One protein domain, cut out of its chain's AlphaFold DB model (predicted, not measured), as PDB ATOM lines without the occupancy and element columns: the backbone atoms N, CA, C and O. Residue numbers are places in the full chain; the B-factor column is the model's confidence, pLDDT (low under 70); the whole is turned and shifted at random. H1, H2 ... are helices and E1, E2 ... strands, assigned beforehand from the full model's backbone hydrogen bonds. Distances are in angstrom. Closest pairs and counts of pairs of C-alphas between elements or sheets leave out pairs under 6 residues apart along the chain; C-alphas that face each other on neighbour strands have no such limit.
ATOM      1  N   LYS A  59      91.817  54.862  92.157       96.38
ATOM      2  CA  LYS A  59      92.391  55.871  91.264       96.38
ATOM      3  C   LYS A  59      93.779  55.424  90.825       96.38
ATOM      4  O   LYS A  59      94.642  55.168  91.657       96.38
ATOM      5  N   THR A  60      93.994  55.377  89.519       97.19
ATOM      6  CA  THR A  60      95.258  54.985  88.892       97.19
ATOM      7  C   THR A  60      95.675  56.021  87.853       97.19
ATOM      8  O   THR A  60      94.932  56.950  87.535       97.19
ATOM      9  N   GLU A  61      96.863  55.855  87.279       95.69
ATOM     10  CA  GLU A  61      97.340  56.721  86.200       95.69
ATOM     11  C   GLU A  61      96.518  56.612  84.909       95.69
ATOM     12  O   GLU A  61      96.548  57.551  84.116       95.69
ATOM     13  N   ILE A  62      95.765  55.523  84.715       97.44
ATOM     14  CA  ILE A  62      94.908  55.322  83.539       97.44
ATOM     15  C   ILE A  62      93.452  55.734  83.767       97.44
ATOM     16  O   ILE A  62      92.677  55.707  82.818       97.44
ATOM     17  N   GLY A  63      93.077  56.111  84.993       97.12
ATOM     18  CA  GLY A  63      91.702  56.425  85.383       97.12
ATOM     19  C   GLY A  63      91.234  55.605  86.586       97.12
ATOM     20  O   GLY A  63      92.027  55.296  87.480       97.12
ATOM     21  N   LEU A  64      89.944  55.273  86.636       97.31
ATOM     22  CA  LEU A  64      89.359  54.473  87.715       97.31
ATOM     23  C   LEU A  64      89.399  52.991  87.354       97.31
ATOM     24  O   LEU A  64      88.966  52.601  86.272       97.31
ATOM     25  N   VAL A  65      89.889  52.165  88.275       97.50
ATOM     26  CA  VAL A  65      89.990  50.715  88.092       97.50
ATOM     27  C   VAL A  65      89.295  49.992  89.235       97.50
ATOM     28  O   VAL A  65      89.558  50.259  90.409       97.50
ATOM     29  N   HIS A  66      88.449  49.033  88.884       96.12
ATOM     30  CA  HIS A  66      87.868  48.073  89.808       96.12
ATOM     31  C   HIS A  66      88.365  46.666  89.459       96.12
ATOM     32  O   HIS A  66      88.361  46.269  88.295       96.12
ATOM     33  N   ILE A  67      88.789  45.912  90.476       95.44
ATOM     34  CA  ILE A  67      89.150  44.492  90.370       95.44
ATOM     35  C   ILE A  67      88.220  43.744  91.317       95.44
ATOM     36  O   ILE A  67      88.314  43.936  92.530       95.44
ATOM     37  N   ARG A  68      87.349  42.903  90.757       92.88
ATOM     38  CA  ARG A  68      86.348  42.135  91.503       92.88
ATOM     39  C   ARG A  68      86.979  40.959  92.246       92.88
ATOM     40  O   ARG A  68      86.717  40.771  93.426       92.88
ATOM     41  N   ASN A  69      87.819  40.177  91.562       93.44
ATOM     42  CA  ASN A  69      88.472  38.995  92.122       93.44
ATOM     43  C   ASN A  69      89.984  39.049  91.899       93.44
ATOM     44  O   ASN A  69      90.475  38.766  90.805       93.44
ATOM     45  N   LEU A  70      90.728  39.355  92.963       95.19
ATOM     46  CA  LEU A  70      92.191  39.417  92.917       95.19
ATOM     47  C   LEU A  70      92.844  38.037  92.705       95.19
ATOM     48  O   LEU A  70      93.950  37.968  92.188       95.19
ATOM     49  N   HIS A  71      92.151  36.941  93.038       93.50
ATOM     50  CA  HIS A  71      92.605  35.569  92.771       93.50
ATOM     51  C   HIS A  71      92.544  35.180  91.282       93.50
ATOM     52  O   HIS A  71      93.031  34.117  90.901       93.50
ATOM     53  N   ARG A  72      91.927  36.012  90.429       92.50
ATOM     54  CA  ARG A  72      91.813  35.764  88.989       92.50
ATOM     55  C   ARG A  72      92.668  36.738  88.208       92.50
ATOM     56  O   ARG A  72      92.589  37.956  88.390       92.50
ATOM     57  N   THR A  73      93.409  36.192  87.256       91.06
ATOM     58  CA  THR A  73      94.127  36.987  86.266       91.06
ATOM     59  C   THR A  73      93.149  37.676  85.314       91.06
ATOM     60  O   THR A  73      91.996  37.262  85.204       91.06
ATOM     61  N   PHE A  74      93.588  38.737  84.640       90.50
ATOM     62  CA  PHE A  74      92.758  39.449  83.669       90.50
ATOM     63  C   PHE A  74      93.200  39.140  82.235       90.50
ATOM     64  O   PHE A  74      94.402  39.112  81.941       90.50
ATOM     65  N   HIS A  75      92.229  38.942  81.340       86.38
ATOM     66  CA  HIS A  75      92.483  38.781  79.905       86.38
ATOM     67  C   HIS A  75      91.917  39.952  79.104       86.38
ATOM     68  O   HIS A  75      92.676  40.630  78.404       86.38
ATOM     69  N   ASN A  76      90.618  40.224  79.269       88.31
ATOM     70  CA  ASN A  76      89.886  41.266  78.548       88.31
ATOM     71  C   ASN A  76      89.034  42.092  79.527       88.31
ATOM     72  O   ASN A  76      87.892  41.722  79.803       88.31
ATOM     73  N   PRO A  77      89.574  43.192  80.081       92.38
ATOM     74  CA  PRO A  77      88.819  44.052  80.981       92.38
ATOM     75  C   PRO A  77      87.670  44.759  80.247       92.38
ATOM     76  O   PRO A  77      87.760  45.033  79.048       92.38
ATOM     77  N   ALA A  78      86.614  45.112  80.979       93.06
ATOM     78  CA  ALA A  78      85.582  46.021  80.492       93.06
ATOM     79  C   ALA A  78      86.112  47.461  80.535       93.06
ATOM     80  O   ALA A  78      86.466  47.958  81.606       93.06
ATOM     81  N   ILE A  79      86.188  48.130  79.382       93.56
ATOM     82  CA  ILE A  79      86.824  49.448  79.255       93.56
ATOM     83  C   ILE A  79      85.802  50.485  78.811       93.56
ATOM     84  O   ILE A  79      85.109  50.310  77.809       93.56
ATOM     85  N   TYR A  80      85.766  51.590  79.544       94.19
ATOM     86  CA  TYR A  80      84.868  52.707  79.322       94.19
ATOM     87  C   TYR A  80      85.647  54.009  79.160       94.19
ATOM     88  O   TYR A  80      86.631  54.249  79.856       94.19
ATOM     89  N   LEU A  81      85.176  54.888  78.278       93.50
ATOM     90  CA  LEU A  81      85.621  56.275  78.177       93.50
ATOM     91  C   LEU A  81      84.390  57.178  78.247       93.50
ATOM     92  O   LEU A  81      83.539  57.145  77.361       93.50
ATOM     93  N   GLN A  82      84.287  57.979  79.313       88.81
ATOM     94  CA  GLN A  82      83.107  58.818  79.584       88.81
ATOM     95  C   GLN A  82      81.792  58.005  79.627       88.81
ATOM     96  O   GLN A  82      80.756  58.460  79.151       88.81
ATOM     97  N   GLY A  83      81.849  56.781  80.162       88.56
ATOM     98  CA  GLY A  83      80.714  55.856  80.270       88.56
ATOM     99  C   GLY A  83      80.408  55.029  79.015       88.56
ATOM    100  O   GLY A  83      79.682  54.043  79.114       88.56
ATOM    101  N   LEU A  84      81.003  55.357  77.862       88.88
ATOM    102  CA  LEU A  84      80.865  54.580  76.626       88.88
ATOM    103  C   LEU A  84      81.855  53.417  76.603       88.88
ATOM    104  O   LEU A  84      83.049  53.632  76.811       88.88
ATOM    105  N   SER A  85      81.369  52.209  76.310       90.31
ATOM    106  CA  SER A  85      82.238  51.056  76.046       90.31
ATOM    107  C   SER A  85      83.137  51.351  74.847       90.31
ATOM    108  O   SER A  85      82.651  51.820  73.815       90.31
ATOM    109  N   ILE A  86      84.439  51.104  74.985       91.06
ATOM    110  CA  ILE A  86      85.429  51.464  73.969       91.06
ATOM    111  C   ILE A  86      86.500  50.385  73.819       91.06
ATOM    112  O   ILE A  86      87.026  49.861  74.802       91.06
ATOM    113  N   ASN A  87      86.871  50.075  72.577       90.88
ATOM    114  CA  ASN A  87      87.985  49.175  72.311       90.88
ATOM    115  C   ASN A  87      89.330  49.896  72.537       90.88
ATOM    116  O   ASN A  87      89.644  50.888  71.874       90.88
ATOM    117  N   ALA A  88      90.146  49.367  73.452       91.44
ATOM    118  CA  ALA A  88      91.511  49.824  73.719       91.44
ATOM    119  C   ALA A  88      92.569  48.738  73.436       91.44
ATOM    120  O   ALA A  88      93.486  48.531  74.228       91.44
ATOM    121  N   GLY A  89      92.395  48.000  72.336       88.62
ATOM    122  CA  GLY A  89      93.330  46.982  71.843       88.62
ATOM    123  C   GLY A  89      93.203  45.619  72.532       88.62
ATOM    124  O   GLY A  89      94.122  44.808  72.470       88.62
ATOM    125  N   PHE A  90      92.087  45.360  73.217       86.81
ATOM    126  CA  PHE A  90      91.786  44.056  73.822       86.81
ATOM    127  C   PHE A  90      90.873  43.233  72.907       86.81
ATOM    128  O   PHE A  90      90.151  43.782  72.074       86.81
ATOM    129  N   HIS A  91      90.902  41.904  73.037       76.25
ATOM    130  CA  HIS A  91      90.088  41.041  72.187       76.25
ATOM    131  C   HIS A  91      88.609  41.131  72.584       76.25
ATOM    132  O   HIS A  91      88.215  40.736  73.675       76.25
ATOM    133  N   GLU A  92      87.770  41.593  71.655       63.97
ATOM    134  CA  GLU A  92      86.346  41.876  71.901       63.97
ATOM    135  C   GLU A  92      85.472  40.629  72.117       63.97
ATOM    136  O   GLU A  92      84.335  40.747  72.569       63.97
ATOM    137  N   ARG A  93      85.960  39.422  71.789       59.53
ATOM    138  CA  ARG A  93      85.110  38.217  71.763       59.53
ATOM    139  C   ARG A  93      84.632  37.757  73.145       59.53
ATOM    140  O   ARG A  93      83.614  37.075  73.202       59.53
ATOM    141  N   TYR A  94      85.319  38.134  74.228       61.84
ATOM    142  CA  TYR A  94      84.985  37.710  75.593       61.84
ATOM    143  C   TYR A  94      85.380  38.793  76.605       61.84
ATOM    144  O   TYR A  94      86.474  38.731  77.160       61.84
ATOM    145  N   ILE A  95      84.525  39.800  76.816       65.62
ATOM    146  CA  ILE A  95      84.724  40.791  77.890       65.62
ATOM    147  C   ILE A  95      84.482  40.102  79.236       65.62
ATOM    148  O   ILE A  95      83.427  39.505  79.453       65.62
ATOM    149  N   GLU A  96      85.460  40.188  80.134       72.38
ATOM    150  CA  GLU A  96      85.392  39.646  81.487       72.38
ATOM    151  C   GLU A  96      85.068  40.768  82.485       72.38
ATOM    152  O   GLU A  96      85.850  41.702  82.667       72.38
ATOM    153  N   ASP A  97      83.971  40.628  83.232       79.88
ATOM    154  CA  ASP A  97      83.558  41.591  84.273       79.88
ATOM    155  C   ASP A  97      84.419  41.495  85.562       79.88
ATOM    156  O   ASP A  97      84.030  41.974  86.635       79.88
ATOM    157  N   ASN A  98      85.589  40.838  85.489       91.56
ATOM    158  CA  ASN A  98      86.535  40.759  86.601       91.56
ATOM    159  C   ASN A  98      87.283  42.079  86.813       91.56
ATOM    160  O   ASN A  98      87.528  42.467  87.954       91.56
ATOM    161  N   VAL A  99      87.644  42.756  85.721       94.75
ATOM    162  CA  VAL A  99      88.349  44.039  85.757       94.75
ATOM    163  C   VAL A  99      87.566  45.054  84.947       94.75
ATOM    164  O   VAL A  99      87.300  44.842  83.765       94.75
ATOM    165  N   VAL A 100      87.226  46.167  85.587       95.25
ATOM    166  CA  VAL A 100      86.500  47.277  84.970       95.25
ATOM    167  C   VAL A 100      87.369  48.524  85.026       95.25
ATOM    168  O   VAL A 100      87.951  48.834  86.065       95.25
ATOM    169  N   VAL A 101      87.467  49.235  83.906       96.19
ATOM    170  CA  VAL A 101      88.308  50.421  83.751       96.19
ATOM    171  C   VAL A 101      87.483  51.564  83.173       96.19
ATOM    172  O   VAL A 101      86.977  51.458  82.060       96.19
ATOM    173  N   HIS A 102      87.405  52.682  83.891       96.31
ATOM    174  CA  HIS A 102      87.023  53.973  83.313       96.31
ATOM    175  C   HIS A 102      88.280  54.768  83.021       96.31
ATOM    176  O   HIS A 102      88.962  55.216  83.944       96.31
ATOM    177  N   LEU A 103      88.580  54.930  81.738       97.00
ATOM    178  CA  LEU A 103      89.750  55.651  81.274       97.00
ATOM    179  C   LEU A 103      89.661  57.136  81.622       97.00
ATOM    180  O   LEU A 103      88.604  57.760  81.512       97.00
ATOM    181  N   ASP A 104      90.806  57.696  81.993       96.50
ATOM    182  CA  ASP A 104      90.988  59.126  82.205       96.50
ATOM    183  C   ASP A 104      90.800  59.882  80.872       96.50
ATOM    184  O   ASP A 104      91.615  59.716  79.952       96.50
ATOM    185  N   PRO A 105      89.750  60.714  80.737       94.00
ATOM    186  CA  PRO A 105      89.447  61.407  79.490       94.00
ATOM    187  C   PRO A 105      90.454  62.508  79.137       94.00
ATOM    188  O   PRO A 105      90.424  63.007  78.014       94.00
ATOM    189  N   GLU A 106      91.343  62.897  80.056       95.12
ATOM    190  CA  GLU A 106      92.441  63.822  79.753       95.12
ATOM    191  C   GLU A 106      93.624  63.116  79.071       95.12
ATOM    192  O   GLU A 106      94.464  63.768  78.447       95.12
ATOM    193  N   LYS A 107      93.696  61.781  79.168       93.88
ATOM    194  CA  LYS A 107      94.822  60.968  78.678       93.88
ATOM    195  C   LYS A 107      94.451  60.065  77.511       93.88
ATOM    196  O   LYS A 107      95.300  59.793  76.662       93.88
ATOM    197  N   PHE A 108      93.204  59.605  77.466       95.19
ATOM    198  CA  PHE A 108      92.694  58.728  76.422       95.19
ATOM    199  C   PHE A 108      91.591  59.424  75.635       95.19
ATOM    200  O   PHE A 108      90.681  60.032  76.193       95.19
ATOM    201  N   PHE A 109      91.648  59.283  74.315       93.88
ATOM    202  CA  PHE A 109      90.711  59.921  73.398       93.88
ATOM    203  C   PHE A 109      90.122  58.870  72.466       93.88
ATOM    204  O   PHE A 109      90.849  58.016  71.968       93.88
ATOM    205  N   GLY A 110      88.814  58.931  72.221       92.06
ATOM    206  CA  GLY A 110      88.149  58.074  71.242       92.06
ATOM    207  C   GLY A 110      88.378  58.563  69.812       92.06
ATOM    208  O   GLY A 110      88.375  59.768  69.549       92.06
ATOM    209  N   ARG A 111      88.541  57.633  68.870       90.81
ATOM    210  CA  ARG A 111      88.606  57.919  67.437       90.81
ATOM    211  C   ARG A 111      87.248  58.426  66.951       90.81
ATOM    212  O   ARG A 111      86.229  57.770  67.123       90.81
ATOM    213  N   LEU A 112      87.228  59.600  66.331       86.62
ATOM    214  CA  LEU A 112      86.014  60.156  65.730       86.62
ATOM    215  C   LEU A 112      85.704  59.473  64.381       86.62
ATOM    216  O   LEU A 112      86.642  59.067  63.687       86.62
ATOM    217  N   PRO A 113      84.424  59.388  63.969       80.25
ATOM    218  CA  PRO A 113      83.250  60.016  64.593       80.25
ATOM    219  C   PRO A 113      82.510  59.160  65.636       80.25
ATOM    220  O   PRO A 113      81.796  59.727  66.457       80.25
ATOM    221  N   ASP A 114      82.663  57.836  65.625       78.00
ATOM    222  CA  ASP A 114      81.837  56.888  66.392       78.00
ATOM    223  C   ASP A 114      82.400  56.515  67.775       78.00
ATOM    224  O   ASP A 114      81.669  55.972  68.599       78.00
ATOM    225  N   ARG A 115      83.672  56.836  68.056       83.62
ATOM    226  CA  ARG A 115      84.378  56.519  69.313       83.62
ATOM    227  C   ARG A 115      84.365  55.029  69.659       83.62
ATOM    228  O   ARG A 115      84.463  54.677  70.829       83.62
ATOM    229  N   ALA A 116      84.313  54.164  68.645       86.31
ATOM    230  CA  ALA A 116      84.340  52.716  68.840       86.31
ATOM    231  C   ALA A 116      85.676  52.221  69.431       86.31
ATOM    232  O   ALA A 116      85.720  51.208  70.126       86.31
ATOM    233  N   SER A 117      86.771  52.946  69.182       91.75
ATOM    234  CA  SER A 117      88.104  52.642  69.711       91.75
ATOM    235  C   SER A 117      88.845  53.892  70.172       91.75
ATOM    236  O   SER A 117      88.535  55.005  69.743       91.75
ATOM    237  N   VAL A 118      89.829  53.719  71.055       93.62
ATOM    238  CA  VAL A 118      90.768  54.788  71.431       93.62
ATOM    239  C   VAL A 118      91.717  55.130  70.275       93.62
ATOM    240  O   VAL A 118      91.940  54.330  69.366       93.62
ATOM    241  N   ILE A 119      92.302  56.329  70.305       91.25
ATOM    242  CA  ILE A 119      93.420  56.691  69.430       91.25
ATOM    243  C   ILE A 119      94.610  55.794  69.791       91.25
ATOM    244  O   ILE A 119      95.035  55.787  70.942       91.25
ATOM    245  N   ASP A 120      95.139  55.073  68.800       91.69
ATOM    246  CA  ASP A 120      96.235  54.100  68.951       91.69
ATOM    247  C   ASP A 120      95.929  52.983  69.982       91.69
ATOM    248  O   ASP A 120      96.440  52.990  71.109       91.69
ATOM    249  N   PRO A 121      95.060  52.015  69.614       92.50
ATOM    250  CA  PRO A 121      94.637  50.938  70.507       92.50
ATOM    251  C   PRO A 121      95.785  50.086  71.056       92.50
ATOM    252  O   PRO A 121      95.713  49.669  72.208       92.50
ATOM    253  N   ASP A 122      96.851  49.862  70.285       92.50
ATOM    254  CA  ASP A 122      97.978  49.025  70.707       92.50
ATOM    255  C   ASP A 122      98.785  49.707  71.818       92.50
ATOM    256  O   ASP A 122      99.081  49.108  72.857       92.50
ATOM    257  N   LYS A 123      99.071  51.004  71.663       94.88
ATOM    258  CA  LYS A 123      99.735  51.788  72.710       94.88
ATOM    259  C   LYS A 123      98.874  51.906  73.967       94.88
ATOM    260  O   LYS A 123      99.391  51.807  75.087       94.88
ATOM    261  N   ALA A 124      97.567  52.113  73.801       95.31
ATOM    262  CA  ALA A 124      96.633  52.143  74.918       95.31
ATOM    263  C   ALA A 124      96.604  50.796  75.651       95.31
ATOM    264  O   ALA A 124      96.703  50.775  76.876       95.31
ATOM    265  N   ASN A 125      96.569  49.683  74.915       95.06
ATOM    266  CA  ASN A 125      96.612  48.337  75.471       95.06
ATOM    267  C   ASN A 125      97.843  48.121  76.355       95.06
ATOM    268  O   ASN A 125      97.704  47.701  77.504       95.06
ATOM    269  N   MET A 126      99.036  48.454  75.852       95.19
ATOM    270  CA  MET A 126     100.285  48.327  76.610       95.19
ATOM    271  C   MET A 126     100.256  49.160  77.899       95.19
ATOM    272  O   MET A 126     100.610  48.666  78.969       95.19
ATOM    273  N   THR A 127      99.787  50.407  77.801       97.00
ATOM    274  CA  THR A 127      99.695  51.336  78.939       97.00
ATOM    275  C   THR A 127      98.720  50.817  79.997       97.00
ATOM    276  O   THR A 127      99.051  50.752  81.179       97.00
ATOM    277  N   ILE A 128      97.532  50.382  79.570       97.00
ATOM    278  CA  ILE A 128      96.495  49.841  80.452       97.00
ATOM    279  C   ILE A 128      96.977  48.547  81.110       97.00
ATOM    280  O   ILE A 128      96.876  48.416  82.326       97.00
ATOM    281  N   ARG A 129      97.555  47.610  80.346       95.88
ATOM    282  CA  ARG A 129      98.097  46.355  80.892       95.88
ATOM    283  C   ARG A 129      99.154  46.611  81.960       95.88
ATOM    284  O   ARG A 129      99.088  45.991  83.015       95.88
ATOM    285  N   SER A 130     100.085  47.532  81.715       96.94
ATOM    286  CA  SER A 130     101.130  47.876  82.682       96.94
ATOM    287  C   SER A 130     100.547  48.439  83.984       96.94
ATOM    288  O   SER A 130     100.883  47.954  85.066       96.94
ATOM    289  N   ALA A 131      99.608  49.387  83.893       97.88
ATOM    290  CA  ALA A 131      98.954  49.969  85.063       97.88
ATOM    291  C   ALA A 131      98.110  48.943  85.844       97.88
ATOM    292  O   ALA A 131      98.127  48.941  87.076       97.88
ATOM    293  N   LEU A 132      97.409  48.043  85.145       97.25
ATOM    294  CA  LEU A 132      96.654  46.956  85.771       97.25
ATOM    295  C   LEU A 132      97.576  45.974  86.497       97.25
ATOM    296  O   LEU A 132      97.309  45.659  87.652       97.25
ATOM    297  N   ILE A 133      98.672  45.531  85.868       97.31
ATOM    298  CA  ILE A 133      99.661  44.650  86.511       97.31
ATOM    299  C   ILE A 133     100.198  45.315  87.780       97.31
ATOM    300  O   ILE A 133     100.164  44.701  88.840       97.31
ATOM    301  N   LYS A 134     100.598  46.590  87.713       97.44
ATOM    302  CA  LYS A 134     101.083  47.339  88.881       97.44
ATOM    303  C   LYS A 134     100.069  47.355  90.034       97.44
ATOM    304  O   LYS A 134     100.449  47.103  91.174       97.44
ATOM    305  N   LEU A 135      98.788  47.598  89.739       97.75
ATOM    306  CA  LEU A 135      97.723  47.571  90.748       97.75
ATOM    307  C   LEU A 135      97.499  46.161  91.324       97.75
ATOM    308  O   LEU A 135      97.272  46.025  92.525       97.75
ATOM    309  N   TYR A 136      97.567  45.118  90.490       97.62
ATOM    310  CA  TYR A 136      97.509  43.725  90.943       97.62
ATOM    311  C   TYR A 136      98.648  43.417  91.916       97.62
ATOM    312  O   TYR A 136      98.378  42.935  93.012       97.62
ATOM    313  N   VAL A 137      99.894  43.743  91.556       97.81
ATOM    314  CA  VAL A 137     101.076  43.506  92.403       97.81
ATOM    315  C   VAL A 137     100.959  44.240  93.739       97.81
ATOM    316  O   VAL A 137     101.177  43.640  94.789       97.81
ATOM    317  N   GLU A 138     100.542  45.509  93.728       97.31
ATOM    318  CA  GLU A 138     100.333  46.288  94.955       97.31
ATOM    319  C   GLU A 138      99.294  45.633  95.880       97.31
ATOM    320  O   GLU A 138      99.550  45.435  97.072       97.31
ATOM    321  N   ARG A 139      98.131  45.253  95.334       97.62
ATOM    322  CA  ARG A 139      97.066  44.606  96.112       97.62
ATOM    323  C   ARG A 139      97.481  43.223  96.608       97.62
ATOM    324  O   ARG A 139      97.227  42.913  97.765       97.62
ATOM    325  N   LEU A 140      98.153  42.417  95.784       98.19
ATOM    326  CA  LEU A 140      98.665  41.098  96.177       98.19
ATOM    327  C   LEU A 140      99.676  41.214  97.317       98.19
ATOM    328  O   LEU A 140      99.606  40.440  98.266       98.19
ATOM    329  N   HIS A 141     100.560  42.212  97.278       98.00
ATOM    330  CA  HIS A 141     101.506  42.467  98.360       98.00
ATOM    331  C   HIS A 141     100.795  42.835  99.675       98.00
ATOM    332  O   HIS A 141     101.147  42.330 100.747       98.00
ATOM    333  N   GLN A 142      99.771  43.693  99.614       97.50
ATOM    334  CA  GLN A 142      98.952  44.048 100.780       97.50
ATOM    335  C   GLN A 142      98.198  42.828 101.329       97.50
ATOM    336  O   GLN A 142      98.244  42.571 102.534       97.50
ATOM    337  N   THR A 143      97.565  42.042 100.451       98.12
ATOM    338  CA  THR A 143      96.861  40.803 100.804       98.12
ATOM    339  C   THR A 143      97.803  39.795 101.457       98.12
ATOM    340  O   THR A 143      97.500  39.317 102.548       98.12
ATOM    341  N   LYS A 144      98.975  39.544 100.862       98.19
ATOM    342  CA  LYS A 144     100.026  38.688 101.429       98.19
ATOM    343  C   LYS A 144     100.380  39.121 102.845       98.19
ATOM    344  O   LYS A 144     100.307  38.322 103.771       98.19
ATOM    345  N   THR A 145     100.720  40.398 103.023       97.56
ATOM    346  CA  THR A 145     101.130  40.946 104.325       97.56
ATOM    347  C   THR A 145     100.046  40.732 105.385       97.56
ATOM    348  O   THR A 145     100.335  40.262 106.485       97.56
ATOM    349  N   GLY A 146      98.785  41.028 105.049       97.75
ATOM    350  CA  GLY A 146      97.654  40.861 105.964       97.75
ATOM    351  C   GLY A 146      97.338  39.402 106.303       97.75
ATOM    352  O   GLY A 146      96.988  39.108 107.447       97.75
ATOM    353  N   MET A 147      97.469  38.487 105.338       98.12
ATOM    354  CA  MET A 147      97.217  37.055 105.536       98.12
ATOM    355  C   MET A 147      98.341  36.375 106.323       98.12
ATOM    356  O   MET A 147      98.061  35.633 107.263       98.12
TER     357      MET A 147
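Overview. This is residues 59 to 147 of the 414 residues of the protein "ATP-binding region, ATPase-like protein" of Acidithiobacillus sp. GGI-221 (UniProt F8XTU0). One long helix, H1, crosses slantwise over one face of a small three-stranded sheet, making two layers; no named helix covers the other face. H1 and the loop around Pro 113 make the long axis. The printed part has 89 residues, with E1, E2, E3, then H1; the mixed sheet runs E1 E3 E2, and the class is mixed, helices and strands. It is compact, radius of gyration of the C-alphas 13.3 A, yet elongated, spanning 49 by 27 by 21 A.

Along the chain. E1, residues 63 to 67, begins at C-alpha 63 (91.702, 56.425, 85.383) and is 13.2 A long. E2, residues 77 to 81, is 12.9 A. E3, residues 96 to 103, is 16.6 A and bends by 71 degrees at residue 99. H1, residues 121 to 147, is 37.8 A and ends at C-alpha 147 (97.217, 37.055, 105.536).

Arrangement. E3 is antiparallel to E1, with N 64 and O 102 2.9 A apart, within hydrogen-bond range. E3 is parallel to E2, with N 80 and O 101 2.8 A apart, also within range. H1 is on the sheet at a height of 9.6 A, over E1 and E3, at 51 degrees to E1 on the local plane. The closest C-alphas of E1 and H1, Val 65 and Leu 132, are 8.0 A apart. In H1 every O i to N i+4 pair is within hydrogen-bond range.

Size, cuts and confidence. The C-alphas farthest apart, Pro 113 and Met 147, are 49.0 A apart. The printed part has no cut. The links E2 to E3 and E3 to H1 are long. Residues 92 to 95 have pLDDT under 70.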